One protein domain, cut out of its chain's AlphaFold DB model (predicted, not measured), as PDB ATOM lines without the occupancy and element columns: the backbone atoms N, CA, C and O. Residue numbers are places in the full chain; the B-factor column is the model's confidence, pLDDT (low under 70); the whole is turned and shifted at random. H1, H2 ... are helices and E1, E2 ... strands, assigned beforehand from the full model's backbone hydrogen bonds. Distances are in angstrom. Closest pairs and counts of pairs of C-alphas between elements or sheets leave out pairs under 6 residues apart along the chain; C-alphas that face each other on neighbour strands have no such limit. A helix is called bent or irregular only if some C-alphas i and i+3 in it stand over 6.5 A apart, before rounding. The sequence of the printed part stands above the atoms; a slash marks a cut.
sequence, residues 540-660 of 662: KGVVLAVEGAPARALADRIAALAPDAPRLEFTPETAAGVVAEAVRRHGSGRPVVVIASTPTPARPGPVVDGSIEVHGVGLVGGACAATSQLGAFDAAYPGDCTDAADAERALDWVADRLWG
ATOM      1  N   LYS A 540     -15.644 -15.036   1.049       65.50
ATOM      2  CA  LYS A 540     -14.592 -14.049   0.740       65.50
ATOM      3  C   LYS A 540     -15.031 -13.309  -0.523       65.50
ATOM      4  O   LYS A 540     -14.993 -13.862  -1.618       65.50
ATOM      5  N   GLY A 541     -15.534 -12.087  -0.363       75.75
ATOM      6  CA  GLY A 541     -15.887 -11.252  -1.498       75.75
ATOM      7  C   GLY A 541     -14.614 -10.982  -2.289       75.75
ATOM      8  O   GLY A 541     -13.659 -10.469  -1.723       75.75
ATOM      9  N   VAL A 542     -14.592 -11.346  -3.565       89.38
ATOM     10  CA  VAL A 542     -13.438 -11.185  -4.460       89.38
ATOM     11  C   VAL A 542     -13.819 -10.242  -5.590       89.38
ATOM     12  O   VAL A 542     -14.973 -10.240  -6.017       89.38
ATOM     13  N   VAL A 543     -12.883  -9.430  -6.071       93.94
ATOM     14  CA  VAL A 543     -13.086  -8.622  -7.282       93.94
ATOM     15  C   VAL A 543     -12.323  -9.268  -8.433       93.94
ATOM     16  O   VAL A 543     -11.125  -9.515  -8.316       93.94
ATOM     17  N   LEU A 544     -13.005  -9.536  -9.546       95.50
ATOM     18  CA  LEU A 544     -12.399 -10.116 -10.745       95.50
ATOM     19  C   LEU A 544     -12.100  -9.010 -11.756       95.50
ATOM     20  O   LEU A 544     -13.022  -8.443 -12.341       95.50
ATOM     21  N   ALA A 545     -10.825  -8.716 -11.982       95.75
ATOM     22  CA  ALA A 545     -10.373  -7.826 -13.044       95.75
ATOM     23  C   ALA A 545      -9.978  -8.660 -14.270       95.75
ATOM     24  O   ALA A 545      -9.104  -9.515 -14.168       95.75
ATOM     25  N   VAL A 546     -10.616  -8.441 -15.423       95.56
ATOM     26  CA  VAL A 546     -10.499  -9.339 -16.589       95.56
ATOM     27  C   VAL A 546     -10.125  -8.609 -17.879       95.56
ATOM     28  O   VAL A 546     -10.720  -7.580 -18.211       95.56
ATOM     29  N   GLU A 547      -9.185  -9.185 -18.634       93.69
ATOM     30  CA  GLU A 547      -8.728  -8.689 -19.941       93.69
ATOM     31  C   GLU A 547      -8.972  -9.714 -21.058       93.69
ATOM     32  O   GLU A 547      -8.364 -10.787 -21.114       93.69
ATOM     33  N   GLY A 548      -9.883  -9.367 -21.970       88.12
ATOM     34  CA  GLY A 548     -10.194 -10.170 -23.151       88.12
ATOM     35  C   GLY A 548     -11.128 -11.364 -22.905       88.12
ATOM     36  O   GLY A 548     -11.588 -11.643 -21.796       88.12
ATOM     37  N   ALA A 549     -11.453 -12.071 -23.992       88.44
ATOM     38  CA  ALA A 549     -12.393 -13.194 -23.973       88.44
ATOM     39  C   ALA A 549     -11.881 -14.442 -23.215       88.44
ATOM     40  O   ALA A 549     -12.671 -15.013 -22.460       88.44
ATOM     41  N   PRO A 550     -10.601 -14.862 -23.334       88.44
ATOM     42  CA  PRO A 550     -10.088 -16.006 -22.570       88.44
ATOM     43  C   PRO A 550     -10.151 -15.777 -21.053       88.44
ATOM     44  O   PRO A 550     -10.634 -16.639 -20.318       88.44
ATOM     45  N   ALA A 551      -9.765 -14.581 -20.587       91.31
ATOM     46  CA  ALA A 551      -9.890 -14.195 -19.181       91.31
ATOM     47  C   ALA A 551     -11.344 -14.197 -18.696       91.31
ATOM     48  O   ALA A 551     -11.620 -14.615 -17.572       91.31
ATOM     49  N   ARG A 552     -12.292 -13.774 -19.544       92.19
ATOM     50  CA  ARG A 552     -13.723 -13.779 -19.212       92.19
ATOM     51  C   ARG A 552     -14.257 -15.192 -18.981       92.19
ATOM     52  O   ARG A 552     -14.965 -15.402 -18.003       92.19
ATOM     53  N   ALA A 553     -13.861 -16.153 -19.815       91.56
ATOM     54  CA  ALA A 553     -14.259 -17.550 -19.648       91.56
ATOM     55  C   ALA A 553     -13.742 -18.142 -18.325       91.56
ATOM     56  O   ALA A 553     -14.490 -18.814 -17.614       91.56
ATOM     57  N   LEU A 554     -12.490 -17.855 -17.950       92.75
ATOM     58  CA  LEU A 554     -11.961 -18.243 -16.639       92.75
ATOM     59  C   LEU A 554     -12.726 -17.547 -15.500       92.75
ATOM     60  O   LEU A 554     -13.118 -18.187 -14.525       92.75
ATOM     61  N   ALA A 555     -12.995 -16.250 -15.641       92.69
ATOM     62  CA  ALA A 555     -13.727 -15.480 -14.646       92.69
ATOM     63  C   ALA A 555     -15.173 -15.956 -14.450       92.69
ATOM     64  O   ALA A 555     -15.688 -15.842 -13.343       92.69
ATOM     65  N   ASP A 556     -15.844 -16.468 -15.486       91.69
ATOM     66  CA  ASP A 556     -17.188 -17.054 -15.368       91.69
ATOM     67  C   ASP A 556     -17.161 -18.314 -14.500       91.69
ATOM     68  O   ASP A 556     -18.033 -18.522 -13.656       91.69
ATOM     69  N   ARG A 557     -16.109 -19.123 -14.640       92.44
ATOM     70  CA  ARG A 557     -15.905 -20.315 -13.813       92.44
ATOM     71  C   ARG A 557     -15.558 -19.960 -12.369       92.44
ATOM     72  O   ARG A 557     -16.087 -20.582 -11.454       92.44
ATOM     73  N   ILE A 558     -14.733 -18.934 -12.151       90.62
ATOM     74  CA  ILE A 558     -14.446 -18.425 -10.799       90.62
ATOM     75  C   ILE A 558     -15.721 -17.844 -10.169       90.62
ATOM     76  O   ILE A 558     -15.993 -18.104  -9.000       90.62
ATOM     77  N   ALA A 559     -16.549 -17.129 -10.938       88.44
ATOM     78  CA  ALA A 559     -17.823 -16.593 -10.461       88.44
ATOM     79  C   ALA A 559     -18.823 -17.697 -10.066       88.44
ATOM     80  O   ALA A 559     -19.597 -17.503  -9.138       88.44
ATOM     81  N   ALA A 560     -18.776 -18.887 -10.675       88.00
ATOM     82  CA  ALA A 560     -19.578 -20.027 -10.213       88.00
ATOM     83  C   ALA A 560     -19.185 -20.502  -8.796       88.00
ATOM     84  O   ALA A 560     -20.025 -21.018  -8.060       88.00
ATOM     85  N   LEU A 561     -17.925 -20.292  -8.397       88.44
ATOM     86  CA  LEU A 561     -17.405 -20.574  -7.055       88.44
ATOM     87  C   LEU A 561     -17.503 -19.354  -6.115       88.44
ATOM     88  O   LEU A 561     -17.434 -19.488  -4.893       88.44
ATOM     89  N   ALA A 562     -17.695 -18.155  -6.659       86.94
ATOM     90  CA  ALA A 562     -17.890 -16.904  -5.931       86.94
ATOM     91  C   ALA A 562     -19.015 -16.079  -6.584       86.94
ATOM     92  O   ALA A 562     -18.729 -15.104  -7.279       86.94
ATOM     93  N   PRO A 563     -20.291 -16.453  -6.372       79.88
ATOM     94  CA  PRO A 563     -21.418 -15.863  -7.105       79.88
ATOM     95  C   PRO A 563     -21.582 -14.353  -6.888       79.88
ATOM     96  O   PRO A 563     -22.073 -13.660  -7.775       79.88
ATOM     97  N   ASP A 564     -21.101 -13.825  -5.760       82.81
ATOM     98  CA  ASP A 564     -21.161 -12.395  -5.422       82.81
ATOM     99  C   ASP A 564     -19.899 -11.608  -5.831       82.81
ATOM    100  O   ASP A 564     -19.666 -10.497  -5.339       82.81
ATOM    101  N   ALA A 565     -19.040 -12.182  -6.682       88.31
ATOM    102  CA  ALA A 565     -17.800 -11.553  -7.128       88.31
ATOM    103  C   ALA A 565     -18.063 -10.449  -8.173       88.31
ATOM    104  O   ALA A 565     -18.400 -10.765  -9.320       88.31
ATOM    105  N   PRO A 566     -17.894  -9.149  -7.847       91.00
ATOM    106  CA  PRO A 566     -17.951  -8.093  -8.852       91.00
ATOM    107  C   PRO A 566     -16.865  -8.264  -9.917       91.00
ATOM    108  O   PRO A 566     -15.734  -8.658  -9.623       91.00
ATOM    109  N   ARG A 567     -17.208  -7.901 -11.155       93.25
ATOM    110  CA  ARG A 567     -16.312  -7.967 -12.311       93.25
ATOM    111  C   ARG A 567     -15.980  -6.576 -12.840       93.25
ATOM    112  O   ARG A 567     -16.866  -5.738 -13.002       93.25
ATOM    113  N   LEU A 568     -14.708  -6.371 -13.160       95.38
ATOM    114  CA  LEU A 568     -14.174  -5.172 -13.790       95.38
ATOM    115  C   LEU A 568     -13.450  -5.561 -15.070       95.38
ATOM    116  O   LEU A 568     -12.514  -6.352 -15.054       95.38
ATOM    117  N   GLU A 569     -13.889  -5.003 -16.187       94.31
ATOM    118  CA  GLU A 569     -13.208  -5.191 -17.463       94.31
ATOM    119  C   GLU A 569     -12.149  -4.106 -17.641       94.31
ATOM    120  O   GLU A 569     -12.382  -2.942 -17.303       94.31
ATOM    121  N   PHE A 570     -10.993  -4.484 -18.176       93.94
ATOM    122  CA  PHE A 570      -9.923  -3.549 -18.505       93.94
ATOM    123  C   PHE A 570      -9.287  -3.891 -19.855       93.94
ATOM    124  O   PHE A 570      -9.432  -5.004 -20.364       93.94
ATOM    125  N   THR A 571      -8.587  -2.919 -20.442       92.25
ATOM    126  CA  THR A 571      -7.767  -3.095 -21.648       92.25
ATOM    127  C   THR A 571      -6.279  -2.984 -21.298       92.25
ATOM    128  O   THR A 571      -5.945  -2.440 -20.237       92.25
ATOM    129  N   PRO A 572      -5.355  -3.431 -22.171       89.31
ATOM    130  CA  PRO A 572      -3.917  -3.259 -21.948       89.31
ATOM    131  C   PRO A 572      -3.507  -1.810 -21.629       89.31
ATOM    132  O   PRO A 572      -2.598  -1.572 -20.834       89.31
ATOM    133  N   GLU A 573      -4.200  -0.815 -22.188       89.56
ATOM    134  CA  GLU A 573      -3.934   0.605 -21.935       89.56
ATOM    135  C   GLU A 573      -4.350   1.047 -20.529       89.56
ATOM    136  O   GLU A 573      -3.672   1.880 -19.927       89.56
ATOM    137  N   THR A 574      -5.444   0.493 -19.999       92.25
ATOM    138  CA  THR A 574      -5.987   0.847 -18.677       92.25
ATOM    139  C   THR A 574      -5.481  -0.060 -17.557       92.25
ATOM    140  O   THR A 574      -5.804   0.180 -16.393       92.25
ATOM    141  N   ALA A 575      -4.693  -1.090 -17.882       91.56
ATOM    142  CA  ALA A 575      -4.244  -2.111 -16.940       91.56
ATOM    143  C   ALA A 575      -3.560  -1.509 -15.702       91.56
ATOM    144  O   ALA A 575      -3.885  -1.889 -14.585       91.56
ATOM    145  N   ALA A 576      -2.707  -0.492 -15.871       91.81
ATOM    146  CA  ALA A 576      -1.987   0.150 -14.765       91.81
ATOM    147  C   ALA A 576      -2.894   0.730 -13.659       91.81
ATOM    148  O   ALA A 576      -2.471   0.831 -12.511       91.81
ATOM    149  N   GLY A 577      -4.138   1.106 -13.975       93.38
ATOM    150  CA  GLY A 577      -5.090   1.670 -13.014       93.38
ATOM    151  C   GLY A 577      -6.090   0.668 -12.431       93.38
ATOM    152  O   GLY A 577      -6.926   1.068 -11.622       93.38
ATOM    153  N   VAL A 578      -6.053  -0.607 -12.840       94.69
ATOM    154  CA  VAL A 578      -7.157  -1.549 -12.584       94.69
ATOM    155  C   VAL A 578      -7.348  -1.873 -11.100       94.69
ATOM    156  O   VAL A 578      -8.481  -1.909 -10.626       94.69
ATOM    157  N   VAL A 579      -6.257  -2.027 -10.343       94.88
ATOM    158  CA  VAL A 579      -6.315  -2.288  -8.894       94.88
ATOM    159  C   VAL A 579      -6.905  -1.084  -8.162       94.88
ATOM    160  O   VAL A 579      -7.792  -1.234  -7.322       94.88
ATOM    161  N   ALA A 580      -6.490   0.129  -8.537       94.12
ATOM    162  CA  ALA A 580      -7.039   1.344  -7.953       94.12
ATOM    163  C   ALA A 580      -8.523   1.524  -8.264       94.12
ATOM    164  O   ALA A 580      -9.290   1.935  -7.395       94.12
ATOM    165  N   GLU A 581      -8.953   1.159  -9.470       94.75
ATOM    166  CA  GLU A 581     -10.368   1.152  -9.825       94.75
ATOM    167  C   GLU A 581     -11.168   0.121  -9.021       94.75
ATOM    168  O   GLU A 581     -12.267   0.431  -8.557       94.75
ATOM    169  N   ALA A 582     -10.604  -1.070  -8.800       93.88
ATOM    170  CA  ALA A 582     -11.217  -2.106  -7.977       93.88
ATOM    171  C   ALA A 582     -11.461  -1.634  -6.544       93.88
ATOM    172  O   ALA A 582     -12.591  -1.718  -6.055       93.88
ATOM    173  N   VAL A 583     -10.443  -1.047  -5.910       93.06
ATOM    174  CA  VAL A 583     -10.569  -0.489  -4.557       93.06
ATOM    175  C   VAL A 583     -11.563   0.667  -4.524       93.06
ATOM    176  O   VAL A 583     -12.401   0.730  -3.628       93.06
ATOM    177  N   ARG A 584     -11.523   1.563  -5.516       93.25
ATOM    178  CA  ARG A 584     -12.433   2.715  -5.585       93.25
ATOM    179  C   ARG A 584     -13.901   2.287  -5.623       93.25
ATOM    180  O   ARG A 584     -14.733   2.933  -4.994       93.25
ATOM    181  N   ARG A 585     -14.227   1.225  -6.370       92.94
ATOM    182  CA  ARG A 585     -15.611   0.752  -6.543       92.94
ATOM    183  C   ARG A 585     -16.082  -0.208  -5.456       92.94
ATOM    184  O   ARG A 585     -17.280  -0.243  -5.179       92.94
ATOM    185  N   HIS A 586     -15.183  -1.007  -4.880       90.81
ATOM    186  CA  HIS A 586     -15.558  -2.147  -4.033       90.81
ATOM    187  C   HIS A 586     -14.876  -2.177  -2.655       90.81
ATOM    188  O   HIS A 586     -15.159  -3.078  -1.865       90.81
ATOM    189  N   GLY A 587     -14.041  -1.184  -2.339       88.31
ATOM    190  CA  GLY A 587     -13.311  -1.075  -1.075       88.31
ATOM    191  C   GLY A 587     -12.014  -1.891  -1.042       88.31
ATOM    192  O   GLY A 587     -11.772  -2.750  -1.884       88.31
ATOM    193  N   SER A 588     -11.166  -1.620  -0.047       83.56
ATOM    194  CA  SER A 588      -9.820  -2.202   0.096       83.56
ATOM    195  C   SER A 588      -9.766  -3.509   0.897       83.56
ATOM    196  O   SER A 588      -8.679  -3.964   1.214       83.56
ATOM    197  N   GLY A 589     -10.909  -4.118   1.239       83.00
ATOM    198  CA  GLY A 589     -10.982  -5.325   2.084       83.00
ATOM    199  C   GLY A 589     -11.201  -6.640   1.332       83.00
ATOM    200  O   GLY A 589     -11.503  -7.654   1.957       83.00
ATOM    201  N   ARG A 590     -11.137  -6.622  -0.004       88.62
ATOM    202  CA  ARG A 590     -11.400  -7.778  -0.870       88.62
ATOM    203  C   ARG A 590     -10.164  -8.079  -1.718       88.62
ATOM    204  O   ARG A 590      -9.638  -7.133  -2.305       88.62
ATOM    205  N   PRO A 591      -9.724  -9.346  -1.835       92.25
ATOM    206  CA  PRO A 591      -8.675  -9.697  -2.779       92.25
ATOM    207  C   PRO A 591      -9.119  -9.369  -4.208       92.25
ATOM    208  O   PRO A 591     -10.295  -9.527  -4.568       92.25
ATOM    209  N   VAL A 592      -8.173  -8.914  -5.023       94.75
ATOM    210  CA  VAL A 592      -8.383  -8.634  -6.445       94.75
ATOM    211  C   VAL A 592      -7.656  -9.694  -7.258       94.75
ATOM    212  O   VAL A 592      -6.436  -9.803  -7.192       94.75
ATOM    213  N   VAL A 593      -8.402 -10.464  -8.046       96.00
ATOM    214  CA  VAL A 593      -7.825 -11.424  -8.993       96.00
ATOM    215  C   VAL A 593      -7.755 -10.750 -10.355       96.00
ATOM    216  O   VAL A 593      -8.791 -10.444 -10.952       96.00
ATOM    217  N   VAL A 594      -6.540 -10.494 -10.837       96.56
ATOM    218  CA  VAL A 594      -6.287  -9.865 -12.136       96.56
ATOM    219  C   VAL A 594      -5.936 -10.946 -13.149       96.56
ATOM    220  O   VAL A 594      -4.890 -11.581 -13.054       96.56
ATOM    221  N   ILE A 595      -6.813 -11.149 -14.129       95.88
ATOM    222  CA  ILE A 595      -6.688 -12.187 -15.151       95.88
ATOM    223  C   ILE A 595      -6.345 -11.525 -16.482       95.88
ATOM    224  O   ILE A 595      -7.163 -10.782 -17.038       95.88
ATOM    225  N   ALA A 596      -5.150 -11.814 -16.996       92.81
ATOM    226  CA  ALA A 596      -4.664 -11.278 -18.260       92.81
ATOM    227  C   ALA A 596      -4.445 -12.388 -19.293       92.81
ATOM    228  O   ALA A 596      -3.890 -13.451 -19.002       92.81
ATOM    229  N   SER A 597      -4.866 -12.111 -20.524       88.50
ATOM    230  CA  SER A 597      -4.684 -12.991 -21.680       88.50
ATOM    231  C   SER A 597      -3.480 -12.578 -22.532       88.50
ATOM    232  O   SER A 597      -3.087 -13.318 -23.432       88.50
ATOM    233  N   THR A 598      -2.897 -11.403 -22.274       86.19
ATOM    234  CA  THR A 598      -1.751 -10.866 -23.015       86.19
ATOM    235  C   THR A 598      -0.658 -10.327 -22.080       86.19
ATOM    236  O   THR A 598      -0.967  -9.647 -21.096       86.19
ATOM    237  N   PRO A 599       0.639 -10.571 -22.361       88.00
ATOM    238  CA  PRO A 599       1.718  -9.974 -21.584       88.00
ATOM    239  C   PRO A 599       1.797  -8.484 -21.919       88.00
ATOM    240  O   PRO A 599       2.160  -8.099 -23.031       88.00
ATOM    241  N   THR A 600       1.457  -7.634 -20.957       89.62
ATOM    242  CA  THR A 600       1.564  -6.177 -21.107       89.62
ATOM    243  C   THR A 600       2.832  -5.698 -20.401       89.62
ATOM    244  O   THR A 600       3.045  -6.115 -19.264       89.62
ATOM    245  N   PRO A 601       3.681  -4.843 -21.003       91.94
ATOM    246  CA  PRO A 601       4.841  -4.277 -20.315       91.94
ATOM    247  C   PRO A 601       4.433  -3.506 -19.057       91.94
ATOM    248  O   PRO A 601       3.432  -2.790 -19.076       91.94
ATOM    249  N   ALA A 602       5.232  -3.611 -17.995       90.56
ATOM    250  CA  ALA A 602       4.998  -2.906 -16.742       90.56
ATOM    251  C   ALA A 602       4.920  -1.388 -16.970       90.56
ATOM    252  O   ALA A 602       5.876  -0.754 -17.425       90.56
ATOM    253  N   ARG A 603       3.772  -0.798 -16.634       87.19
ATOM    254  CA  ARG A 603       3.554   0.649 -16.594       87.19
ATOM    255  C   ARG A 603       3.301   1.085 -15.147       87.19
ATOM    256  O   ARG A 603       2.532   0.416 -14.453       87.19
ATOM    257  N   PRO A 604       3.894   2.206 -14.687       78.75
ATOM    258  CA  PRO A 604       3.650   2.717 -13.343       78.75
ATOM    259  C   PRO A 604       2.168   3.058 -13.158       78.75
ATOM    260  O   PRO A 604       1.627   3.916 -13.856       78.75
ATOM    261  N   GLY A 605       1.519   2.365 -12.226       80.50
ATOM    262  CA  GLY A 605       0.166   2.650 -11.763       80.50
ATOM    263  C   GLY A 605       0.179   3.263 -10.361       80.50
ATOM    264  O   GLY A 605       1.186   3.147  -9.660       80.50
ATOM    265  N   PRO A 606      -0.910   3.916  -9.924       83.56
ATOM    266  CA  PRO A 606      -1.026   4.363  -8.542       83.56
ATOM    267  C   PRO A 606      -1.048   3.147  -7.605       83.56
ATOM    268  O   PRO A 606      -1.902   2.270  -7.746       83.56
ATOM    269  N   VAL A 607      -0.111   3.106  -6.655       83.69
ATOM    270  CA  VAL A 607      -0.160   2.155  -5.538       83.69
ATOM    271  C   VAL A 607      -1.246   2.623  -4.580       83.69
ATOM    272  O   VAL A 607      -1.310   3.807  -4.246       83.69
ATOM    273  N   VAL A 608      -2.132   1.712  -4.193       87.94
ATOM    274  CA  VAL A 608      -3.232   2.027  -3.281       87.94
ATOM    275  C   VAL A 608      -2.893   1.584  -1.870       87.94
ATOM    276  O   VAL A 608      -2.598   0.414  -1.644       87.94
ATOM    277  N   ASP A 609      -2.999   2.515  -0.925       80.81
ATOM    278  CA  ASP A 609      -2.821   2.230   0.496       80.81
ATOM    279  C   ASP A 609      -4.033   1.474   1.066       80.81
ATOM    280  O   ASP A 609      -5.191   1.842   0.839       80.81
ATOM    281  N   GLY A 610      -3.777   0.420   1.842       76.88
ATOM    282  CA  GLY A 610      -4.805  -0.385   2.505       76.88
ATOM    283  C   GLY A 610      -4.473  -1.878   2.540       76.88
ATOM    284  O   GLY A 610      -3.504  -2.327   1.940       76.88
ATOM    285  N   SER A 611      -5.290  -2.661   3.251       82.75
ATOM    286  CA  SER A 611      -5.136  -4.120   3.377       82.75
ATOM    287  C   SER A 611      -5.687  -4.863   2.149       82.75
ATOM    288  O   SER A 611      -6.638  -5.635   2.278       82.75
ATOM    289  N   ILE A 612      -5.109  -4.622   0.969       89.69
ATOM    290  CA  ILE A 612      -5.490  -5.282  -0.288       89.69
ATOM    291  C   ILE A 612      -4.483  -6.367  -0.684       89.69
ATOM    292  O   ILE A 612      -3.279  -6.131  -0.689       89.69
ATOM    293  N   GLU A 613      -5.003  -7.536  -1.055       93.06
ATOM    294  CA  GLU A 613      -4.240  -8.630  -1.660       93.06
ATOM    295  C   GLU A 613      -4.539  -8.688  -3.166       93.06
ATOM    296  O   GLU A 613      -5.699  -8.536  -3.576       93.06
ATOM    297  N   VAL A 614      -3.521  -8.876  -4.004       94.69
ATOM    298  CA  VAL A 614      -3.667  -8.929  -5.464       94.69
ATOM    299  C   VAL A 614      -3.047 -10.212  -6.001       94.69
ATOM    300  O   VAL A 614      -1.851 -10.427  -5.864       94.69
ATOM    301  N   HIS A 615      -3.856 -11.036  -6.669       95.62
ATOM    302  CA  HIS A 615      -3.397 -12.274  -7.298       95.62
ATOM    303  C   HIS A 615      -3.439 -12.156  -8.822       95.62
ATOM    304  O   HIS A 615      -4.492 -11.873  -9.401       95.62
ATOM    305  N   GLY A 616      -2.302 -12.375  -9.477       95.56
ATOM    306  CA  GLY A 616      -2.174 -12.330 -10.932       95.56
ATOM    307  C   GLY A 616      -2.327 -13.708 -11.576       95.56
ATOM    308  O   GLY A 616      -1.663 -14.662 -11.181       95.56
ATOM    309  N   VAL A 617      -3.165 -13.809 -12.608       96.69
ATOM    310  CA  VAL A 617      -3.324 -15.030 -13.409       96.69
ATOM    311  C   VAL A 617      -3.060 -14.716 -14.876       96.69
ATOM    312  O   VAL A 617      -3.874 -14.085 -15.557       96.69
ATOM    313  N   GLY A 618      -1.916 -15.178 -15.364       94.56
ATOM    314  CA  GLY A 618      -1.541 -15.141 -16.768       94.56
ATOM    315  C   GLY A 618      -2.041 -16.374 -17.513       94.56
ATOM    316  O   GLY A 618      -1.713 -17.493 -17.134       94.56
ATOM    317  N   LEU A 619      -2.800 -16.192 -18.596       91.75
ATOM    318  CA  LEU A 619      -3.238 -17.301 -19.467       91.75
ATOM    319  C   LEU A 619      -2.240 -17.636 -20.589       91.75
ATOM    320  O   LEU A 619      -2.506 -18.487 -21.436       91.75
ATOM    321  N   VAL A 620      -1.110 -16.932 -20.623       89.25
ATOM    322  CA  VAL A 620      -0.036 -17.070 -21.611       89.25
ATOM    323  C   VAL A 620       1.313 -16.879 -20.922       89.25
ATOM    324  O   VAL A 620       1.415 -16.133 -19.951       89.25
ATOM    325  N   GLY A 621       2.359 -17.532 -21.431       90.56
ATOM    326  CA  GLY A 621       3.695 -17.440 -20.838       90.56
ATOM    327  C   GLY A 621       4.265 -16.018 -20.869       90.56
ATOM    328  O   GLY A 621       4.169 -15.320 -21.880       90.56
ATOM    329  N   GLY A 622       4.891 -15.606 -19.766       90.69
ATOM    330  CA  GLY A 622       5.502 -14.289 -19.598       90.69
ATOM    331  C   GLY A 622       4.543 -13.209 -19.093       90.69
ATOM    332  O   GLY A 622       4.966 -12.061 -18.945       90.69
ATOM    333  N   ALA A 623       3.283 -13.546 -18.810       91.69
ATOM    334  CA  ALA A 623       2.308 -12.605 -18.265       91.69
ATOM    335  C   ALA A 623       2.593 -12.236 -16.800       91.69
ATOM    336  O   ALA A 623       2.203 -11.145 -16.399       91.69
ATOM    337  N   CYS A 624       3.312 -13.083 -16.055       94.25
ATOM    338  CA  CYS A 624       3.826 -12.825 -14.703       94.25
ATOM    339  C   CYS A 624       5.324 -12.461 -14.647       94.25
ATOM    340  O   CYS A 624       5.908 -12.411 -13.567       94.25
ATOM    341  N   ALA A 625       5.990 -12.205 -15.780       94.62
ATOM    342  CA  ALA A 625       7.399 -11.799 -15.763       94.62
ATOM    343  C   ALA A 625       7.589 -10.481 -14.985       94.62
ATOM    344  O   ALA A 625       6.729  -9.607 -15.046       94.62
ATOM    345  N   ALA A 626       8.737 -10.262 -14.334       92.31
ATOM    346  CA  ALA A 626       9.004  -9.021 -13.581       92.31
ATOM    347  C   ALA A 626       8.901  -7.735 -14.435       92.31
ATOM    348  O   ALA A 626       8.706  -6.641 -13.915       92.31
ATOM    349  N   THR A 627       9.028  -7.861 -15.758       93.62
ATOM    350  CA  THR A 627       8.877  -6.771 -16.735       93.62
ATOM    351  C   THR A 627       7.441  -6.578 -17.231       93.62
ATOM    352  O   THR A 627       7.191  -5.689 -18.045       93.62
ATOM    353  N   SER A 628       6.501  -7.407 -16.777       94.31
ATOM    354  CA  SER A 628       5.090  -7.386 -17.159       94.31
ATOM    355  C   SER A 628       4.226  -6.647 -16.132       94.31
ATOM    356  O   SER A 628       4.630  -6.423 -14.992       94.31
ATOM    357  N   GLN A 629       3.003  -6.303 -16.522       93.31
ATOM    358  CA  GLN A 629       2.054  -5.614 -15.661       93.31
ATOM    359  C   GLN A 629       1.613  -6.466 -14.461       93.31
ATOM    360  O   GLN A 629       1.499  -5.910 -13.371       93.31
ATOM    361  N   LEU A 630       1.390  -7.783 -14.614       93.94
ATOM    362  CA  LEU A 630       1.033  -8.624 -13.462       93.94
ATOM    363  C   LEU A 630       2.227  -8.830 -12.527       93.94
ATOM    364  O   LEU A 630       2.052  -8.745 -11.316       93.94
ATOM    365  N   GLY A 631       3.438  -9.007 -13.067       92.50
ATOM    366  CA  GLY A 631       4.657  -9.054 -12.250       92.50
ATOM    367  C   GLY A 631       4.901  -7.749 -11.478       92.50
ATOM    368  O   GLY A 631       5.386  -7.773 -10.350       92.50
ATOM    369  N   ALA A 632       4.501  -6.602 -12.037       92.94
ATOM    370  CA  ALA A 632       4.531  -5.331 -11.318       92.94
ATOM    371  C   ALA A 632       3.496  -5.260 -10.180       92.94
ATOM    372  O   ALA A 632       3.770  -4.623  -9.167       92.94
ATOM    373  N   PHE A 633       2.328  -5.899 -10.320       93.56
ATOM    374  CA  PHE A 633       1.357  -6.002  -9.226       93.56
ATOM    375  C   PHE A 633       1.845  -6.927  -8.115       93.56
ATOM    376  O   PHE A 633       1.774  -6.537  -6.955       93.56
ATOM    377  N   ASP A 634       2.396  -8.084  -8.475       92.12
ATOM    378  CA  ASP A 634       3.001  -9.051  -7.549       92.12
ATOM    379  C   ASP A 634       4.117  -8.415  -6.702       92.12
ATOM    380  O   ASP A 634       4.187  -8.582  -5.489       92.12
ATOM    381  N   ALA A 635       4.950  -7.572  -7.318       91.50
ATOM    382  CA  ALA A 635       5.985  -6.836  -6.595       91.50
ATOM    383  C   ALA A 635       5.444  -5.694  -5.707       91.50
ATOM    384  O   ALA A 635       6.131  -5.271  -4.775       91.50
ATOM    385  N   ALA A 636       4.268  -5.143  -6.021       91.25
ATOM    386  CA  ALA A 636       3.729  -3.945  -5.374       91.25
ATOM    387  C   ALA A 636       2.721  -4.239  -4.254       91.25
ATOM    388  O   ALA A 636       2.555  -3.404  -3.365       91.25
ATOM    389  N   TYR A 637       2.046  -5.388  -4.293       92.75
ATOM    390  CA  TYR A 637       0.977  -5.750  -3.369       92.75
ATOM    391  C   TYR A 637       1.248  -7.111  -2.716       92.75
ATOM    392  O   TYR A 637       1.858  -7.973  -3.340       92.75
ATOM    393  N   PRO A 638       0.765  -7.347  -1.484       90.81
ATOM    394  CA  PRO A 638       0.671  -8.697  -0.939       90.81
ATOM    395  C   PRO A 638      -0.113  -9.597  -1.904       90.81
ATOM    396  O   PRO A 638      -1.171  -9.194  -2.389       90.81
ATOM    397  N   GLY A 639       0.392 -10.795  -2.185       90.75
ATOM    398  CA  GLY A 639      -0.228 -11.734  -3.115       90.75
ATOM    399  C   GLY A 639       0.816 -12.548  -3.867       90.75
ATOM    400  O   GLY A 639       1.931 -12.734  -3.376       90.75
ATOM    401  N   ASP A 640       0.421 -13.075  -5.022       94.19
ATOM    402  CA  ASP A 640       1.295 -13.825  -5.920       94.19
ATOM    403  C   ASP A 640       0.786 -13.819  -7.369       94.19
ATOM    404  O   ASP A 640      -0.355 -13.449  -7.659       94.19
ATOM    405  N   CYS A 641       1.639 -14.232  -8.308       94.81
ATOM    406  CA  CYS A 641       1.301 -14.347  -9.725       94.81
ATOM    407  C   CYS A 641       1.630 -15.739 -10.270       94.81
ATOM    408  O   CYS A 641       2.664 -16.321  -9.935       94.81
ATOM    409  N   THR A 642       0.779 -16.270 -11.151       95.50
ATOM    410  CA  THR A 642       1.056 -17.514 -11.877       95.50
ATOM    411  C   THR A 642       0.765 -17.414 -13.374       95.50
ATOM    412  O   THR A 642      -0.272 -16.889 -13.786       95.50
ATOM    413  N   ASP A 643       1.670 -17.959 -14.190       94.19
ATOM    414  CA  ASP A 643       1.399 -18.267 -15.594       94.19
ATOM    415  C   ASP A 643       0.787 -19.676 -15.656       94.19
ATOM    416  O   ASP A 643       1.474 -20.687 -15.477       94.19
ATOM    417  N   ALA A 644      -0.519 -19.755 -15.894       90.06
ATOM    418  CA  ALA A 644      -1.241 -21.015 -15.949       90.06
ATOM    419  C   ALA A 644      -1.251 -21.583 -17.375       90.06
ATOM    420  O   ALA A 644      -1.616 -20.908 -18.336       90.06
ATOM    421  N   ALA A 645      -0.883 -22.860 -17.510       83.19
ATOM    422  CA  ALA A 645      -0.852 -23.548 -18.803       83.19
ATOM    423  C   ALA A 645      -2.251 -23.772 -19.412       83.19
ATOM    424  O   ALA A 645      -2.378 -23.942 -20.623       83.19
ATOM    425  N   ASP A 646      -3.287 -23.798 -18.571       88.44
ATOM    426  CA  ASP A 646      -4.682 -23.974 -18.952       88.44
ATOM    427  C   ASP A 646      -5.618 -23.392 -17.877       88.44
ATOM    428  O   ASP A 646      -5.193 -23.006 -16.783       88.44
ATOM    429  N   ALA A 647      -6.913 -23.324 -18.199       88.44
ATOM    430  CA  ALA A 647      -7.921 -22.778 -17.301       88.44
ATOM    431  C   ALA A 647      -8.125 -23.622 -16.028       88.44
ATOM    432  O   ALA A 647      -8.402 -23.036 -14.988       88.44
ATOM    433  N   GLU A 648      -7.986 -24.954 -16.075       90.56
ATOM    434  CA  GLU A 648      -8.165 -25.803 -14.882       90.56
ATOM    435  C   GLU A 648      -7.093 -25.499 -13.842       90.56
ATOM    436  O   GLU A 648      -7.413 -25.206 -12.692       90.56
ATOM    437  N   ARG A 649      -5.824 -25.461 -14.262       90.44
ATOM    438  CA  ARG A 649      -4.702 -25.123 -13.379       90.44
ATOM    439  C   ARG A 649      -4.832 -23.719 -12.807       90.44
ATOM    440  O   ARG A 649      -4.521 -23.509 -11.639       90.44
ATOM    441  N   ALA A 650      -5.305 -22.769 -13.617       92.00
ATOM    442  CA  ALA A 650      -5.588 -21.417 -13.152       92.00
ATOM    443  C   ALA A 650      -6.666 -21.412 -12.057       92.00
ATOM    444  O   ALA A 650      -6.514 -20.740 -11.042       92.00
ATOM    445  N   LEU A 651      -7.745 -22.176 -12.242       92.00
ATOM    446  CA  LEU A 651      -8.826 -22.298 -11.267       92.00
ATOM    447  C   LEU A 651      -8.397 -22.986  -9.978       92.00
ATOM    448  O   LEU A 651      -8.764 -22.503  -8.912       92.00
ATOM    449  N   ASP A 652      -7.646 -24.082 -10.063       90.94
ATOM    450  CA  ASP A 652      -7.129 -24.786  -8.887       90.94
ATOM    451  C   ASP A 652      -6.205 -23.863  -8.077       90.94
ATOM    452  O   ASP A 652      -6.362 -23.732  -6.865       90.94
ATOM    453  N   TRP A 653      -5.320 -23.125  -8.755       91.81
ATOM    454  CA  TRP A 653      -4.443 -22.146  -8.113       91.81
ATOM    455  C   TRP A 653      -5.220 -20.996  -7.453       91.81
ATOM    456  O   TRP A 653      -4.978 -20.675  -6.291       91.81
ATOM    457  N   VAL A 654      -6.204 -20.409  -8.150       91.31
ATOM    458  CA  VAL A 654      -7.065 -19.359  -7.571       91.31
ATOM    459  C   VAL A 654      -7.836 -19.904  -6.371       91.31
ATOM    460  O   VAL A 654      -7.941 -19.229  -5.347       91.31
ATOM    461  N   ALA A 655      -8.363 -21.125  -6.466       90.25
ATOM    462  CA  ALA A 655      -9.111 -21.743  -5.386       90.25
ATOM    463  C   ALA A 655      -8.252 -21.972  -4.140       90.25
ATOM    464  O   ALA A 655      -8.722 -21.714  -3.034       90.25
ATOM    465  N   ASP A 656      -7.002 -22.398  -4.310       87.81
ATOM    466  CA  ASP A 656      -6.054 -22.559  -3.210       87.81
ATOM    467  C   ASP A 656      -5.762 -21.226  -2.497       87.81
ATOM    468  O   ASP A 656      -5.810 -21.154  -1.270       87.81
ATOM    469  N   ARG A 657      -5.561 -20.128  -3.240       88.38
ATOM    470  CA  ARG A 657      -5.326 -18.801  -2.634       88.38
ATOM    471  C   ARG A 657      -6.549 -18.223  -1.946       88.38
ATOM    472  O   ARG A 657      -6.457 -17.658  -0.855       88.38
ATOM    473  N   LEU A 658      -7.716 -18.381  -2.560       86.62
ATOM    474  CA  LEU A 658      -8.939 -17.805  -2.023       86.62
ATOM    475  C   LEU A 658      -9.529 -18.653  -0.886       86.62
ATOM    476  O   LEU A 658      -9.962 -18.084   0.117       86.62
ATOM    477  N   TRP A 659      -9.530 -19.982  -0.994       86.62
ATOM    478  CA  TRP A 659     -10.269 -20.881  -0.092       86.62
ATOM    479  C   TRP A 659      -9.436 -22.015   0.521       86.62
ATOM    480  O   TRP A 659      -9.989 -22.785   1.307       86.62
ATOM    481  N   GLY A 660      -8.147 -22.141   0.201       79.75
ATOM    482  CA  GLY A 660      -7.270 -23.131   0.825       79.75
ATOM    483  C   GLY A 660      -7.059 -22.850   2.316       79.75
ATOM    484  O   GLY A 660      -6.880 -21.702   2.728       79.75
TER     485      GLY A 660
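What this domain is: This is residues 540 to 660 of the 662 residues of the protein "Extracellular solute-binding protein" of Saccharothrix variisporea (UniProt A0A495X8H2). A twisted parallel sheet of five strands lies as the middle of three layers, with H1 and H4 covering one face and H2 and H3 the other. The 121 printed residues, class mixed, have four named helices and five named strands, running E1 H1 E2 H2 E3 E4 H3 E5 H4; the sheet's order is E2 E1 E3 E4 E5. The whole is compact and rounded, with a radius of gyration of the C-alphas of 12.5 A and spans of 32 by 30 by 24 A.

How they stand to each other: Start at the sheet: E2, residues 567 to 569, E1, 543 to 546, E3, 592 to 596, E4, 614 to 618, and E5, 639 to 643. Across its neighbour pairs, find within hydrogen-bond range N 568 and O 544 at 2.8 A, N 545 and O 593, N 594 and O 615, and N 616 and O 640, each at 2.9 A. On one face, H1, residues 548 to 561, touches H4, residues 647 to 659, at a steep tilt of 46 degrees; their closest C-alphas are Leu 554 and Ala 647, 6.1 A. On the opposite face, H2, residues 575 to 586, and H3, residues 629 to 636, are close but not clearly touching, Ala 576 and Gln 629 having the closest C-alphas, 7.1 A. E1, H1, E2 and E4, H3, E5 are strand-helix-strand units, parallel neighbour strands with a helix between along the chain; E2, H2, E3 is a split one, with E1 between its strands, and each crossover is right-handed. In H3 and H4 every O i to N i+4 pair is within hydrogen-bond range, in H1 9 of 10, in H2 6 of 8.

Where its parts are: Find C-alpha 543 at (-13.086, -8.622, -7.282), where E1 begins. H1 spans 20.5 A, H4 17.5 A, ending at C-alpha 659, (-10.269, -20.881, -0.092). H2 spans 17.2 A and is irregular: C-alphas 576 and 579 are 7.7 A apart.

The domain as a whole: The printed part has no cut. The link from E3 to E4, residues 597 to 613, is long. Residue 540 is under 70 in pLDDT.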